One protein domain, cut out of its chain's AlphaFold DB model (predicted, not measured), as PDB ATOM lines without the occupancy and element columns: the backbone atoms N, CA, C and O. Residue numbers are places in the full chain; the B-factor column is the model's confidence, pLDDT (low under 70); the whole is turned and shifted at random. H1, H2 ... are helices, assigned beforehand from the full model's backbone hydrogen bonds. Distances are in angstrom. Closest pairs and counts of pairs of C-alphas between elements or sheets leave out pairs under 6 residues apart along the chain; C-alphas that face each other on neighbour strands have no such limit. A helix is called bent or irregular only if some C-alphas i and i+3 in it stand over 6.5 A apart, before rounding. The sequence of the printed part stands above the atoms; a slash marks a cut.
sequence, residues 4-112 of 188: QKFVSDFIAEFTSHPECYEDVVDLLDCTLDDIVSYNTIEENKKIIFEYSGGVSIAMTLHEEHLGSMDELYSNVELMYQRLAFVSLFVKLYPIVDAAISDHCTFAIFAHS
ATOM      1  N   GLN A   4      33.380 -47.412 -25.568       76.12
ATOM      2  CA  GLN A   4      32.406 -47.520 -26.665       76.12
ATOM      3  C   GLN A   4      31.724 -48.886 -26.683       76.12
ATOM      4  O   GLN A   4      30.512 -48.970 -26.854       76.12
ATOM      5  N   LYS A   5      32.506 -49.951 -26.480       81.19
ATOM      6  CA  LYS A   5      31.956 -51.302 -26.397       81.19
ATOM      7  C   LYS A   5      31.044 -51.450 -25.177       81.19
ATOM      8  O   LYS A   5      29.945 -51.958 -25.324       81.19
ATOM      9  N   PHE A   6      31.475 -50.955 -24.014       86.19
ATOM     10  CA  PHE A   6      30.663 -50.974 -22.795       86.19
ATOM     11  C   PHE A   6      29.310 -50.288 -23.008       86.19
ATOM     12  O   PHE A   6      28.284 -50.895 -22.742       86.19
ATOM     13  N   VAL A   7      29.304 -49.061 -23.541       79.25
ATOM     14  CA  VAL A   7      28.065 -48.306 -23.785       79.25
ATOM     15  C   VAL A   7      27.154 -49.047 -24.768       79.25
ATOM     16  O   VAL A   7      25.960 -49.158 -24.522       79.25
ATOM     17  N   SER A   8      27.707 -49.603 -25.850       76.88
ATOM     18  CA  SER A   8      26.923 -50.379 -26.818       76.88
ATOM     19  C   SER A   8      26.298 -51.635 -26.204       76.88
ATOM     20  O   SER A   8      25.128 -51.904 -26.456       76.88
ATOM     21  N   ASP A   9      27.072 -52.404 -25.433       79.31
ATOM     22  CA  ASP A   9      26.597 -53.633 -24.787       79.31
ATOM     23  C   ASP A   9      25.540 -53.293 -23.714       79.31
ATOM     24  O   ASP A   9      24.507 -53.951 -23.631       79.31
ATOM     25  N   PHE A  10      25.750 -52.207 -22.963       85.38
ATOM     26  CA  PHE A  10      24.824 -51.711 -21.941       85.38
ATOM     27  C   PHE A  10      23.471 -51.293 -22.526       85.38
ATOM     28  O   PHE A  10      22.422 -51.689 -22.025       85.38
ATOM     29  N   ILE A  11      23.478 -50.511 -23.610       79.62
ATOM     30  CA  ILE A  11      22.243 -50.066 -24.271       79.62
ATOM     31  C   ILE A  11      21.474 -51.263 -24.827       79.62
ATOM     32  O   ILE A  11      20.248 -51.301 -24.733       79.62
ATOM     33  N   ALA A  12      22.176 -52.246 -25.396       78.19
ATOM     34  CA  ALA A  12      21.542 -53.456 -25.902       78.19
ATOM     35  C   ALA A  12      20.824 -54.228 -24.784       78.19
ATOM     36  O   ALA A  12      19.684 -54.641 -24.985       78.19
ATOM     37  N   GLU A  13      21.443 -54.366 -23.609       77.88
ATOM     38  CA  GLU A  13      20.823 -55.008 -22.442       77.88
ATOM     39  C   GLU A  13      19.589 -54.227 -21.962       77.88
ATOM     40  O   GLU A  13      18.494 -54.782 -21.885       77.88
ATOM     41  N   PHE A  14      19.743 -52.917 -21.734       76.69
ATOM     42  CA  PHE A  14      18.669 -52.050 -21.244       76.69
ATOM     43  C   PHE A  14      17.444 -52.052 -22.170       76.69
ATOM     44  O   PHE A  14      16.304 -52.122 -21.719       76.69
ATOM     45  N   THR A  15      17.673 -52.008 -23.485       69.12
ATOM     46  CA  THR A  15      16.592 -51.981 -24.485       69.12
ATOM     47  C   THR A  15      15.950 -53.344 -24.734       69.12
ATOM     48  O   THR A  15      14.807 -53.391 -25.187       69.12
ATOM     49  N   SER A  16      16.648 -54.447 -24.449       67.44
ATOM     50  CA  SER A  16      16.116 -55.803 -24.649       67.44
ATOM     51  C   SER A  16      15.209 -56.267 -23.508       67.44
ATOM     52  O   SER A  16      14.382 -57.149 -23.734       67.44
ATOM     53  N   HIS A  17      15.351 -55.677 -22.316       69.38
ATOM     54  CA  HIS A  17      14.637 -56.069 -21.097       69.38
ATOM     55  C   HIS A  17      14.087 -54.860 -20.312       69.38
ATOM     56  O   HIS A  17      14.424 -54.688 -19.136       69.38
ATOM     57  N   PRO A  18      13.236 -54.008 -20.919       62.34
ATOM     58  CA  PRO A  18      12.673 -52.835 -20.243       62.34
ATOM     59  C   PRO A  18      11.804 -53.190 -19.023       62.34
ATOM     60  O   PRO A  18      11.537 -52.337 -18.188       62.34
ATOM     61  N   GLU A  19      11.354 -54.440 -18.900       64.31
ATOM     62  CA  GLU A  19      10.605 -54.951 -17.751       64.31
ATOM     63  C   GLU A  19      11.463 -55.235 -16.507       64.31
ATOM     64  O   GLU A  19      10.914 -55.404 -15.418       64.31
ATOM     65  N   CYS A  20      12.785 -55.337 -16.667       65.94
ATOM     66  CA  CYS A  20      13.700 -55.770 -15.609       65.94
ATOM     67  C   CYS A  20      14.294 -54.612 -14.797       65.94
ATOM     68  O   CYS A  20      14.827 -54.862 -13.715       65.94
ATOM     69  N   TYR A  21      14.216 -53.378 -15.299       67.12
ATOM     70  CA  TYR A  21      14.905 -52.218 -14.731       67.12
ATOM     71  C   TYR A  21      13.944 -51.030 -14.648       67.12
ATOM     72  O   TYR A  21      13.275 -50.720 -15.633       67.12
ATOM     73  N   GLU A  22      13.850 -50.383 -13.481       62.25
ATOM     74  CA  GLU A  22      12.957 -49.227 -13.304       62.25
ATOM     75  C   GLU A  22      13.497 -48.000 -14.044       62.25
ATOM     76  O   GLU A  22      12.735 -47.279 -14.693       62.25
ATOM     77  N   ASP A  23      14.815 -47.798 -14.008       70.25
ATOM     78  CA  ASP A  23      15.492 -46.778 -14.792       70.25
ATOM     79  C   ASP A  23      16.920 -47.183 -15.214       70.25
ATOM     80  O   ASP A  23      17.431 -48.270 -14.929       70.25
ATOM     81  N   VAL A  24      17.566 -46.290 -15.967       79.69
ATOM     82  CA  VAL A  24      18.938 -46.473 -16.459       79.69
ATOM     83  C   VAL A  24      19.980 -46.468 -15.335       79.69
ATOM     84  O   VAL A  24      21.045 -47.075 -15.474       79.69
ATOM     85  N   VAL A  25      19.696 -45.754 -14.244       83.62
ATOM     86  CA  VAL A  25      20.607 -45.599 -13.110       83.62
ATOM     87  C   VAL A  25      20.732 -46.929 -12.386       83.62
ATOM     88  O   VAL A  25      21.856 -47.329 -12.106       83.62
ATOM     89  N   ASP A  26      19.629 -47.646 -12.186       80.00
ATOM     90  CA  ASP A  26      19.609 -48.936 -11.494       80.00
ATOM     91  C   ASP A  26      20.458 -49.997 -12.203       80.00
ATOM     92  O   ASP A  26      21.289 -50.669 -11.582       80.00
ATOM     93  N   LEU A  27      20.301 -50.136 -13.527       85.50
ATOM     94  CA  LEU A  27      21.106 -51.085 -14.299       85.50
ATOM     95  C   LEU A  27      22.582 -50.672 -14.312       85.50
ATOM     96  O   LEU A  27      23.467 -51.529 -14.226       85.50
ATOM     97  N   LEU A  28      22.868 -49.370 -14.419       88.44
ATOM     98  CA  LEU A  28      24.242 -48.872 -14.408       88.44
ATOM     99  C   LEU A  28      24.906 -49.089 -13.049       88.44
ATOM    100  O   LEU A  28      26.055 -49.522 -13.015       88.44
ATOM    101  N   ASP A  29      24.188 -48.846 -11.956       88.19
ATOM    102  CA  ASP A  29      24.642 -49.101 -10.592       88.19
ATOM    103  C   ASP A  29      25.010 -50.579 -10.420       88.19
ATOM    104  O   ASP A  29      26.172 -50.895 -10.165       88.19
ATOM    105  N   CYS A  30      24.079 -51.492 -10.718       88.44
ATOM    106  CA  CYS A  30      24.312 -52.936 -10.612       88.44
ATOM    107  C   CYS A  30      25.499 -53.400 -11.471       88.44
ATOM    108  O   CYS A  30      26.385 -54.112 -11.000       88.44
ATOM    109  N   THR A  31      25.549 -52.960 -12.732       90.75
ATOM    110  CA  THR A  31      26.601 -53.369 -13.672       90.75
ATOM    111  C   THR A  31      27.978 -52.913 -13.197       90.75
ATOM    112  O   THR A  31      28.959 -53.656 -13.288       90.75
ATOM    113  N   LEU A  32      28.083 -51.672 -12.715       93.50
ATOM    114  CA  LEU A  32      29.351 -51.129 -12.246       93.50
ATOM    115  C   LEU A  32      29.760 -51.725 -10.899       93.50
ATOM    116  O   LEU A  32      30.950 -51.998 -10.728       93.50
ATOM    117  N   ASP A  33      28.817 -51.956  -9.982       91.75
ATOM    118  CA  ASP A  33      29.073 -52.597  -8.686       91.75
ATOM    119  C   ASP A  33      29.612 -54.022  -8.884       91.75
ATOM    120  O   ASP A  33      30.642 -54.367  -8.300       91.75
ATOM    121  N   ASP A  34      29.033 -54.798  -9.808       92.00
ATOM    122  CA  ASP A  34      29.545 -56.116 -10.198       92.00
ATOM    123  C   ASP A  34      30.979 -56.023 -10.739       92.00
ATOM    124  O   ASP A  34      31.880 -56.733 -10.279       92.00
ATOM    125  N   ILE A  35      31.232 -55.112 -11.686       92.31
ATOM    126  CA  ILE A  35      32.563 -54.942 -12.286       92.31
ATOM    127  C   ILE A  35      33.615 -54.647 -11.214       92.31
ATOM    128  O   ILE A  35      34.679 -55.269 -11.215       92.31
ATOM    129  N   VAL A  36      33.359 -53.692 -10.315       94.19
ATOM    130  CA  VAL A  36      34.369 -53.295  -9.324       94.19
ATOM    131  C   VAL A  36      34.516 -54.318  -8.203       94.19
ATOM    132  O   VAL A  36      35.625 -54.472  -7.686       94.19
ATOM    133  N   SER A  37      33.447 -55.037  -7.856       92.94
ATOM    134  CA  SER A  37      33.444 -56.042  -6.789       92.94
ATOM    135  C   SER A  37      34.266 -57.278  -7.142       92.94
ATOM    136  O   SER A  37      34.895 -57.866  -6.264       92.94
ATOM    137  N   TYR A  38      34.322 -57.647  -8.426       92.75
ATOM    138  CA  TYR A  38      35.140 -58.768  -8.904       92.75
ATOM    139  C   TYR A  38      36.591 -58.397  -9.242       92.75
ATOM    140  O   TYR A  38      37.400 -59.284  -9.529       92.75
ATOM    141  N   ASN A  39      36.943 -57.113  -9.187       93.19
ATOM    142  CA  ASN A  39      38.299 -56.645  -9.445       93.19
ATOM    143  C   ASN A  39      39.196 -56.765  -8.213       93.19
ATOM    144  O   ASN A  39      38.797 -56.538  -7.072       93.19
ATOM    145  N   THR A  40      40.482 -56.988  -8.461       95.75
ATOM    146  CA  THR A  40      41.524 -56.784  -7.454       95.75
ATOM    147  C   THR A  40      41.694 -55.298  -7.119       95.75
ATOM    148  O   THR A  40      41.386 -54.404  -7.913       95.75
ATOM    149  N   ILE A  41      42.301 -55.006  -5.962       95.69
ATOM    150  CA  ILE A  41      42.648 -53.632  -5.556       95.69
ATOM    151  C   ILE A  41      43.459 -52.899  -6.641       95.69
ATOM    152  O   ILE A  41      43.229 -51.718  -6.893       95.69
ATOM    153  N   GLU A  42      44.406 -53.574  -7.295       96.50
ATOM    154  CA  GLU A  42      45.248 -52.951  -8.325       96.50
ATOM    155  C   GLU A  42      44.482 -52.657  -9.621       96.50
ATOM    156  O   GLU A  42      44.776 -51.675 -10.303       96.50
ATOM    157  N   GLU A  43      43.475 -53.459  -9.959       96.38
ATOM    158  CA  GLU A  43      42.572 -53.174 -11.080       96.38
ATOM    159  C   GLU A  43      41.679 -51.972 -10.770       96.38
ATOM    160  O   GLU A  43      41.610 -51.040 -11.573       96.38
ATOM    161  N   ASN A  44      41.114 -51.913  -9.563       96.44
ATOM    162  CA  ASN A  44      40.321 -50.766  -9.121       96.44
ATOM    163  C   ASN A  44      41.157 -49.475  -9.049       96.44
ATOM    164  O   ASN A  44      40.701 -48.417  -9.477       96.44
ATOM    165  N   LYS A  45      42.429 -49.541  -8.633       95.88
ATOM    166  CA  LYS A  45      43.355 -48.394  -8.709       95.88
ATOM    167  C   LYS A  45      43.590 -47.903 -10.135       95.88
ATOM    168  O   LYS A  45      43.659 -46.693 -10.350       95.88
ATOM    169  N   LYS A  46      43.729 -48.814 -11.105       96.38
ATOM    170  CA  LYS A  46      43.881 -48.433 -12.519       96.38
ATOM    171  C   LYS A  46      42.641 -47.704 -13.020       96.38
ATOM    172  O   LYS A  46      42.792 -46.661 -13.643       96.38
ATOM    173  N   ILE A  47      41.451 -48.203 -12.683       94.81
ATOM    174  CA  ILE A  47      40.177 -47.552 -13.015       94.81
ATOM    175  C   ILE A  47      40.121 -46.141 -12.423       94.81
ATOM    176  O   ILE A  47      39.880 -45.180 -13.146       94.81
ATOM    177  N   ILE A  48      40.422 -45.995 -11.130       95.25
ATOM    178  CA  ILE A  48      40.450 -44.693 -10.447       95.25
ATOM    179  C   ILE A  48      41.391 -43.714 -11.158       95.25
ATOM    180  O   ILE A  48      41.057 -42.546 -11.354       95.25
ATOM    181  N   PHE A  49      42.577 -44.174 -11.554       94.94
ATOM    182  CA  PHE A  49      43.536 -43.325 -12.249       94.94
ATOM    183  C   PHE A  49      43.065 -42.953 -13.662       94.94
ATOM    184  O   PHE A  49      43.178 -41.796 -14.055       94.94
ATOM    185  N   GLU A  50      42.511 -43.908 -14.407       93.62
ATOM    186  CA  GLU A  50      42.031 -43.718 -15.780       93.62
ATOM    187  C   GLU A  50      40.821 -42.769 -15.848       93.62
ATOM    188  O   GLU A  50      40.773 -41.912 -16.727       93.62
ATOM    189  N   TYR A  51      39.880 -42.873 -14.904       91.25
ATOM    190  CA  TYR A  51      38.599 -42.155 -14.962       91.25
ATOM    191  C   TYR A  51      38.545 -40.897 -14.085       91.25
ATOM    192  O   TYR A  51      37.871 -39.931 -14.449       91.25
ATOM    193  N   SER A  52      39.299 -40.857 -12.982       92.06
ATOM    194  CA  SER A  52      39.317 -39.719 -12.046       92.06
ATOM    195  C   SER A  52      40.672 -39.021 -11.948       92.06
ATOM    196  O   SER A  52      40.766 -37.965 -11.333       92.06
ATOM    197  N   GLY A  53      41.738 -39.570 -12.536       88.31
ATOM    198  CA  GLY A  53      43.086 -38.993 -12.452       88.31
ATOM    199  C   GLY A  53      43.806 -39.257 -11.125       88.31
ATOM    200  O   GLY A  53      44.923 -38.780 -10.927       88.31
ATOM    201  N   GLY A  54      43.202 -40.033 -10.216       90.75
ATOM    202  CA  GLY A  54      43.830 -40.464  -8.969       90.75
ATOM    203  C   GLY A  54      42.876 -40.583  -7.781       90.75
ATOM    204  O   GLY A  54      41.745 -40.104  -7.800       90.75
ATOM    205  N   VAL A  55      43.378 -41.214  -6.714       92.38
ATOM    206  CA  VAL A  55      42.613 -41.544  -5.495       92.38
ATOM    207  C   VAL A  55      42.053 -40.301  -4.811       92.38
ATOM    208  O   VAL A  55      40.891 -40.300  -4.429       92.38
ATOM    209  N   SER A  56      42.839 -39.225  -4.709       92.50
ATOM    210  CA  SER A  56      42.385 -37.994  -4.050       92.50
ATOM    211  C   SER A  56      41.157 -37.386  -4.727       92.50
ATOM    212  O   SER A  56      40.264 -36.924  -4.031       92.50
ATOM    213  N   ILE A  57      41.105 -37.393  -6.064       92.44
ATOM    214  CA  ILE A  57      39.968 -36.845  -6.815       92.44
ATOM    215  C   ILE A  57      38.757 -37.768  -6.659       92.44
ATOM    216  O   ILE A  57      37.654 -37.294  -6.416       92.44
ATOM    217  N   ALA A  58      38.966 -39.085  -6.730       91.75
ATOM    218  CA  ALA A  58      37.894 -40.054  -6.521       91.75
ATOM    219  C   ALA A  58      37.273 -39.960  -5.117       91.75
ATOM    220  O   ALA A  58      36.068 -40.130  -4.980       91.75
ATOM    221  N   MET A  59      38.070 -39.668  -4.082       91.44
ATOM    222  CA  MET A  59      37.556 -39.453  -2.724       91.44
ATOM    223  C   MET A  59      36.663 -38.217  -2.650       91.44
ATOM    224  O   MET A  59      35.586 -38.289  -2.072       91.44
ATOM    225  N   THR A  60      37.070 -37.114  -3.287       91.00
ATOM    226  CA  THR A  60      36.233 -35.912  -3.387       91.00
ATOM    227  C   THR A  60      34.922 -36.208  -4.113       91.00
ATOM    228  O   THR A  60      33.866 -35.863  -3.601       91.00
ATOM    229  N   LEU A  61      34.970 -36.924  -5.242       89.31
ATOM    230  CA  LEU A  61      33.761 -37.337  -5.967       89.31
ATOM    231  C   LEU A  61      32.845 -38.218  -5.110       89.31
ATOM    232  O   LEU A  61      31.628 -38.063  -5.145       89.31
ATOM    233  N   HIS A  62      33.414 -39.136  -4.328       89.12
ATOM    234  CA  HIS A  62      32.633 -39.959  -3.411       89.12
ATOM    235  C   HIS A  62      31.936 -39.108  -2.348       89.12
ATOM    236  O   HIS A  62      30.740 -39.268  -2.126       89.12
ATOM    237  N   GLU A  63      32.655 -38.192  -1.702       88.62
ATOM    238  CA  GLU A  63      32.076 -37.305  -0.688       88.62
ATOM    239  C   GLU A  63      30.976 -36.403  -1.263       88.62
ATOM    240  O   GLU A  63      29.954 -36.201  -0.611       88.62
ATOM    241  N   GLU A  64      31.153 -35.912  -2.493       88.00
ATOM    242  CA  GLU A  64      30.181 -35.064  -3.190       88.00
ATOM    243  C   GLU A  64      28.894 -35.809  -3.583       88.00
ATOM    244  O   GLU A  64      27.816 -35.213  -3.542       88.00
ATOM    245  N   HIS A  65      28.989 -37.089  -3.958       82.81
ATOM    246  CA  HIS A  65      27.869 -37.829  -4.553       82.81
ATOM    247  C   HIS A  65      27.266 -38.928  -3.667       82.81
ATOM    248  O   HIS A  65      26.076 -39.204  -3.783       82.81
ATOM    249  N   LEU A  66      28.058 -39.557  -2.797       82.94
ATOM    250  CA  LEU A  66      27.665 -40.731  -2.000       82.94
ATOM    251  C   LEU A  66      27.791 -40.506  -0.484       82.94
ATOM    252  O   LEU A  66      27.228 -41.268   0.301       82.94
ATOM    253  N   GLY A  67      28.488 -39.450  -0.055       81.00
ATOM    254  CA  GLY A  67      28.639 -39.077   1.352       81.00
ATOM    255  C   GLY A  67      29.948 -39.554   1.990       81.00
ATOM    256  O   GLY A  67      30.929 -39.849   1.305       81.00
ATOM    257  N   SER A  68      29.986 -39.558   3.329       80.69
ATOM    258  CA  SER A  68      31.231 -39.738   4.095       80.69
ATOM    259  C   SER A  68      31.930 -41.075   3.815       80.69
ATOM    260  O   SER A  68      31.303 -42.130   3.754       80.69
ATOM    261  N   MET A  69      33.262 -41.019   3.725       76.06
ATOM    262  CA  MET A  69      34.158 -42.171   3.584       76.06
ATOM    263  C   MET A  69      34.532 -42.823   4.926       76.06
ATOM    264  O   MET A  69      35.241 -43.832   4.931       76.06
ATOM    265  N   ASP A  70      34.093 -42.266   6.061       76.44
ATOM    266  CA  ASP A  70      34.568 -42.652   7.399       76.44
ATOM    267  C   ASP A  70      34.401 -44.153   7.694       76.44
ATOM    268  O   ASP A  70      35.264 -44.780   8.312       76.44
ATOM    269  N   GLU A  71      33.325 -44.756   7.190       70.12
ATOM    270  CA  GLU A  71      33.021 -46.179   7.374       70.12
ATOM    271  C   GLU A  71      33.875 -47.091   6.472       70.12
ATOM    272  O   GLU A  71      34.169 -48.239   6.824       70.12
ATOM    273  N   LEU A  72      34.348 -46.567   5.337       71.75
ATOM    274  CA  LEU A  72      35.080 -47.313   4.311       71.75
ATOM    275  C   LEU A  72      36.566 -47.483   4.642       71.75
ATOM    276  O   LEU A  72      37.176 -48.460   4.211       71.75
ATOM    277  N   TYR A  73      37.153 -46.611   5.470       71.44
ATOM    278  CA  TYR A  73      38.560 -46.742   5.891       71.44
ATOM    279  C   TYR A  73      38.855 -48.034   6.663       71.44
ATOM    280  O   TYR A  73      40.009 -48.458   6.745       71.44
ATOM    281  N   SER A  74      37.821 -48.667   7.221       78.00
ATOM    282  CA  SER A  74      37.934 -49.941   7.932       78.00
ATOM    283  C   SER A  74      38.226 -51.130   7.005       78.00
ATOM    284  O   SER A  74      38.784 -52.131   7.457       78.00
ATOM    285  N   ASN A  75      37.912 -51.014   5.709       88.12
ATOM    286  CA  ASN A  75      38.150 -52.042   4.706       88.12
ATOM    287  C   ASN A  75      38.718 -51.428   3.420       88.12
ATOM    288  O   ASN A  75      38.003 -50.878   2.586       88.12
ATOM    289  N   VAL A  76      40.030 -51.588   3.241       89.12
ATOM    290  CA  VAL A  76      40.772 -51.039   2.099       89.12
ATOM    291  C   VAL A  76      40.239 -51.552   0.758       89.12
ATOM    292  O   VAL A  76      40.221 -50.796  -0.209       89.12
ATOM    293  N   GLU A  77      39.806 -52.809   0.680       91.19
ATOM    294  CA  GLU A  77      39.265 -53.379  -0.557       91.19
ATOM    295  C   GLU A  77      37.951 -52.697  -0.937       91.19
ATOM    296  O   GLU A  77      37.842 -52.153  -2.037       91.19
ATOM    297  N   LEU A  78      37.023 -52.606   0.018       90.31
ATOM    298  CA  LEU A  78      35.742 -51.924  -0.161       90.31
ATOM    299  C   LEU A  78      35.928 -50.437  -0.492       90.31
ATOM    300  O   LEU A  78      35.230 -49.892  -1.343       90.31
ATOM    301  N   MET A  79      36.910 -49.783   0.132       92.38
ATOM    302  CA  MET A  79      37.273 -48.403  -0.182       92.38
ATOM    303  C   MET A  79      37.662 -48.259  -1.660       92.38
ATOM    304  O   MET A  79      37.127 -47.399  -2.353       92.38
ATOM    305  N   TYR A  80      38.562 -49.102  -2.176       94.75
ATOM    306  CA  TYR A  80      38.968 -49.023  -3.584       94.75
ATOM    307  C   TYR A  80      37.849 -49.419  -4.551       94.75
ATOM    308  O   TYR A  80      37.773 -48.828  -5.627       94.75
ATOM    309  N   GLN A  81      36.971 -50.353  -4.177       94.06
ATOM    310  CA  GLN A  81      35.771 -50.684  -4.951       94.06
ATOM    311  C   GLN A  81      34.852 -49.466  -5.081       94.06
ATOM    312  O   GLN A  81      34.532 -49.062  -6.196       94.06
ATOM    313  N   ARG A  82      34.514 -48.802  -3.967       93.31
ATOM    314  CA  ARG A  82      33.641 -47.614  -3.965       93.31
ATOM    315  C   ARG A  82      34.245 -46.426  -4.710       93.31
ATOM    316  O   ARG A  82      33.547 -45.738  -5.451       93.31
ATOM    317  N   LEU A  83      35.554 -46.216  -4.583       94.56
ATOM    318  CA  LEU A  83      36.250 -45.170  -5.331       94.56
ATOM    319  C   LEU A  83      36.307 -45.466  -6.838       94.56
ATOM    320  O   LEU A  83      36.160 -44.549  -7.647       94.56
ATOM    321  N   ALA A  84      36.509 -46.724  -7.235       94.44
ATOM    322  CA  ALA A  84      36.456 -47.124  -8.640       94.44
ATOM    323  C   ALA A  84      35.036 -46.994  -9.201       94.44
ATOM    324  O   ALA A  84      34.870 -46.457 -10.296       94.44
ATOM    325  N   PHE A  85      34.032 -47.394  -8.420       94.62
ATOM    326  CA  PHE A  85      32.621 -47.272  -8.763       94.62
ATOM    327  C   PHE A  85      32.257 -45.823  -9.081       94.62
ATOM    328  O   PHE A  85      31.861 -45.529 -10.206       94.62
ATOM    329  N   VAL A  86      32.476 -44.892  -8.143       92.94
ATOM    330  CA  VAL A  86      32.086 -43.486  -8.351       92.94
ATOM    331  C   VAL A  86      32.860 -42.852  -9.511       92.94
ATOM    332  O   VAL A  86      32.307 -42.060 -10.272       92.94
ATOM    333  N   SER A  87      34.121 -43.257  -9.707       92.56
ATOM    334  CA  SER A  87      34.944 -42.807 -10.837       92.56
ATOM    335  C   SER A  87      34.347 -43.221 -12.182       92.56
ATOM    336  O   SER A  87      34.327 -42.425 -13.120       92.56
ATOM    337  N   LEU A  88      33.861 -44.460 -12.283       91.88
ATOM    338  CA  LEU A  88      33.178 -44.954 -13.475       91.88
ATOM    339  C   LEU A  88      31.820 -44.284 -13.640       91.88
ATOM    340  O   LEU A  88      31.543 -43.754 -14.712       91.88
ATOM    341  N   PHE A  89      31.009 -44.265 -12.585       90.00
ATOM    342  CA  PHE A  89      29.635 -43.785 -12.628       90.00
ATOM    343  C   PHE A  89      29.565 -42.331 -13.108       90.00
ATOM    344  O   PHE A  89      28.923 -42.044 -14.114       90.00
ATOM    345  N   VAL A  90      30.322 -41.423 -12.479       87.50
ATOM    346  CA  VAL A  90      30.338 -39.989 -12.835       87.50
ATOM    347  C   VAL A  90      30.780 -39.753 -14.286       87.50
ATOM    348  O   VAL A  90      30.371 -38.777 -14.916       87.50
ATOM    349  N   LYS A  91      31.622 -40.630 -14.842       86.19
ATOM    350  CA  LYS A  91      32.122 -40.502 -16.218       86.19
ATOM    351  C   LYS A  91      31.238 -41.174 -17.257       86.19
ATOM    352  O   LYS A  91      31.141 -40.658 -18.367       86.19
ATOM    353  N   LEU A  92      30.648 -42.317 -16.933       84.69
ATOM    354  CA  LEU A  92      29.879 -43.126 -17.872       84.69
ATOM    355  C   LEU A  92      28.416 -42.721 -17.910       84.69
ATOM    356  O   LEU A  92      27.854 -42.706 -19.001       84.69
ATOM    357  N   TYR A  93      27.828 -42.347 -16.773       86.44
ATOM    358  CA  TYR A  93      26.413 -41.998 -16.700       86.44
ATOM    359  C   TYR A  93      26.009 -40.934 -17.736       86.44
ATOM    360  O   TYR A  93      25.113 -41.223 -18.519       86.44
ATOM    361  N   PRO A  94      26.709 -39.788 -17.891       80.12
ATOM    362  CA  PRO A  94      26.323 -38.796 -18.901       80.12
ATOM    363  C   PRO A  94      26.414 -39.306 -20.348       80.12
ATOM    364  O   PRO A  94      25.704 -38.824 -21.223       80.12
ATOM    365  N   ILE A  95      27.316 -40.255 -20.622       83.00
ATOM    366  CA  ILE A  95      27.500 -40.837 -21.961       83.00
ATOM    367  C   ILE A  95      26.375 -41.832 -22.255       83.00
ATOM    368  O   ILE A  95      25.828 -41.839 -23.354       83.00
ATOM    369  N   VAL A  96      26.051 -42.668 -21.268       80.69
ATOM    370  CA  VAL A  96      24.976 -43.659 -21.334       80.69
ATOM    371  C   VAL A  96      23.622 -42.964 -21.439       80.69
ATOM    372  O   VAL A  96      22.849 -43.302 -22.326       80.69
ATOM    373  N   ASP A  97      23.373 -41.955 -20.605       81.19
ATOM    374  CA  ASP A  97      22.145 -41.160 -20.611       81.19
ATOM    375  C   ASP A  97      21.932 -40.456 -21.957       81.19
ATOM    376  O   ASP A  97      20.867 -40.579 -22.553       81.19
ATOM    377  N   ALA A  98      22.967 -39.819 -22.518       72.44
ATOM    378  CA  ALA A  98      22.878 -39.208 -23.844       72.44
ATOM    379  C   ALA A  98      22.569 -40.242 -24.943       72.44
ATOM    380  O   ALA A  98      21.686 -40.028 -25.769       72.44
ATOM    381  N   ALA A  99      23.261 -41.383 -24.933       68.62
ATOM    382  CA  ALA A  99      23.057 -42.424 -25.932       68.62
ATOM    383  C   ALA A  99      21.675 -43.092 -25.807       68.62
ATOM    384  O   ALA A  99      21.058 -43.427 -26.815       68.62
ATOM    385  N   ILE A 100      21.160 -43.254 -24.588       67.12
ATOM    386  CA  ILE A 100      19.800 -43.741 -24.348       67.12
ATOM    387  C   ILE A 100      18.781 -42.681 -24.729       67.12
ATOM    388  O   ILE A 100      17.803 -43.031 -25.368       67.12
ATOM    389  N   SER A 101      19.002 -41.401 -24.446       62.19
ATOM    390  CA  SER A 101      18.125 -40.328 -24.919       62.19
ATOM    391  C   SER A 101      18.002 -40.345 -26.447       62.19
ATOM    392  O   SER A 101      16.887 -40.284 -26.963       62.19
ATOM    393  N   ASP A 102      19.111 -40.563 -27.162       57.38
ATOM    394  CA  ASP A 102      19.149 -40.703 -28.624       57.38
ATOM    395  C   ASP A 102      18.470 -41.996 -29.138       57.38
ATOM    396  O   ASP A 102      17.907 -42.011 -30.235       57.38
ATOM    397  N   HIS A 103      18.501 -43.094 -28.369       49.81
ATOM    398  CA  HIS A 103      17.913 -44.391 -28.751       49.81
ATOM    399  C   HIS A 103      16.442 -44.577 -28.309       49.81
ATOM    400  O   HIS A 103      15.635 -45.151 -29.048       49.81
ATOM    401  N   CYS A 104      16.067 -44.087 -27.129       47.31
ATOM    402  CA  CYS A 104      14.746 -44.218 -26.512       47.31
ATOM    403  C   CYS A 104      13.744 -43.168 -26.992       47.31
ATOM    404  O   CYS A 104      12.546 -43.444 -26.939       47.31
ATOM    405  N   THR A 105      14.179 -42.020 -27.529       48.03
ATOM    406  CA  THR A 105      13.256 -41.007 -28.089       48.03
ATOM    407  C   THR A 105      12.358 -41.566 -29.184       48.03
ATOM    408  O   THR A 105      11.254 -41.063 -29.383       48.03
ATOM    409  N   PHE A 106      12.794 -42.623 -29.872       42.31
ATOM    410  CA  PHE A 106      12.045 -43.180 -30.985       42.31
ATOM    411  C   PHE A 106      11.530 -44.600 -30.763       42.31
ATOM    412  O   PHE A 106      10.406 -44.883 -31.161       42.31
ATOM    413  N   ALA A 107      12.280 -45.488 -30.103       39.66
ATOM    414  CA  ALA A 107      11.805 -46.850 -29.836       39.66
ATOM    415  C   ALA A 107      10.588 -46.866 -28.887       39.66
ATOM    416  O   ALA A 107       9.626 -47.587 -29.135       39.66
ATOM    417  N   ILE A 108      10.581 -46.003 -27.859       41.75
ATOM    418  CA  ILE A 108       9.450 -45.857 -26.926       41.75
ATOM    419  C   ILE A 108       8.270 -45.149 -27.611       41.75
ATOM    420  O   ILE A 108       7.130 -45.593 -27.506       41.75
ATOM    421  N   PHE A 109       8.535 -44.102 -28.398       42.53
ATOM    422  CA  PHE A 109       7.525 -43.418 -29.218       42.53
ATOM    423  C   PHE A 109       6.895 -44.338 -30.278       42.53
ATOM    424  O   PHE A 109       5.703 -44.239 -30.564       42.53
ATOM    425  N   ALA A 110       7.680 -45.265 -30.836       43.53
ATOM    426  CA  ALA A 110       7.217 -46.229 -31.820       43.53
ATOM    427  C   ALA A 110       6.358 -47.349 -31.212       43.53
ATOM    428  O   ALA A 110       5.476 -47.839 -31.915       43.53
ATOM    429  N   HIS A 111       6.581 -47.718 -29.942       39.03
ATOM    430  CA  HIS A 111       5.854 -48.788 -29.239       39.03
ATOM    431  C   HIS A 111       4.717 -48.323 -28.322       39.03
ATOM    432  O   HIS A 111       3.871 -49.131 -27.941       39.03
ATOM    433  N   SER A 112       4.663 -47.051 -27.927       42.81
ATOM    434  CA  SER A 112       3.660 -46.573 -26.969       42.81
ATOM    435  C   SER A 112       3.329 -45.103 -27.205       42.81
ATOM    436  O   SER A 112       3.821 -44.220 -26.505       42.81
TER     437      SER A 112
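This is residues 4 to 112 of the 188 residues of an uncharacterized protein of viral metagenome (UniProt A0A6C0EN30). One long bent helix, H5, runs the length of the model: H2, H3 and H4 pack round its first arm, H5a, as a helical head, and its second arm, H5b, reaches away from that head with H1 packed on its first part. Residues 16 to 22, of which 16 is the last residue of H1 and 17 to 22 belong to the link from H1 to H2, stick out. The printed part has 109 residues, with five named helices in the order H1, H2, H3, H4, H5 and no named strand, an all-helix class. It is only just compact, close to loose, with a radius of gyration of the C-alphas of 15.4 A, and it spans 49 by 25 by 23 A.

The hub is H5, residues 76 to 111, which touches four other helices; by its hydrogen bonds it was assigned as one helix, but it is bent, C-alphas 91 and 94 being 6.6 A apart. Its arms, H5a, residues 76 to 91, and H5b, residues 94 to 111, stand at a steep tilt of 59 degrees. H1, residues 4 to 16, touches H5b with residues 7 to 11 alone, the closest C-alphas being those of Val 7 and Val 96, 6.1 A apart, at a shallow tilt of 32 degrees, only just short of steep, the same way. H2, residues 24 to 37, touches H5a, the closest C-alphas being those of Val 36 and Gln 81, 5.3 A apart, opposite ways at a steep tilt of 36 degrees, only just past shallow. H3, residues 41 to 52, touches H5a, the closest C-alphas being those of Ile 48 and Ala 84, 5.0 A apart, the same way at a shallow tilt of 28 degrees. H4, residues 55 to 65, touches residues 82 to 87 of H5a, the closest C-alphas being those of Ala 58 and Leu 83, 5.5 A apart, at a steep tilt of 69 degrees, only just short of perpendicular. H3 and H4 touch only at the corner, with the C-alphas of Ser 52 and Ala 58 5.7 A apart. H5b is apart from H3 and H4. In H1, H2, H3 and H4 every O i to N i+4 pair is within hydrogen-bond range; in H5a 11 of 12 are, in H5b 11 of 14.

H1 begins at C-alpha 4, (32.406, -47.520, -26.665), and is 18.4 A long from first to last C-alpha; H2 is 19.9 A, H3 15.7 A and H4 15.2 A. H5a begins at C-alpha 76, (40.772, -51.039, 2.099), and is 22.8 A long. H5b is 25.0 A long, has a kink of 40 degrees near residue 103, and ends at C-alpha 111, (5.854, -48.788, -29.239).

The C-alphas of Ser 74 and Ala 110, the two farthest apart, are 50.4 A apart. The printed part has no cut and no long link. Its mean pLDDT is 80.8; residues 15 to 22 and 99 to 112 are under 70.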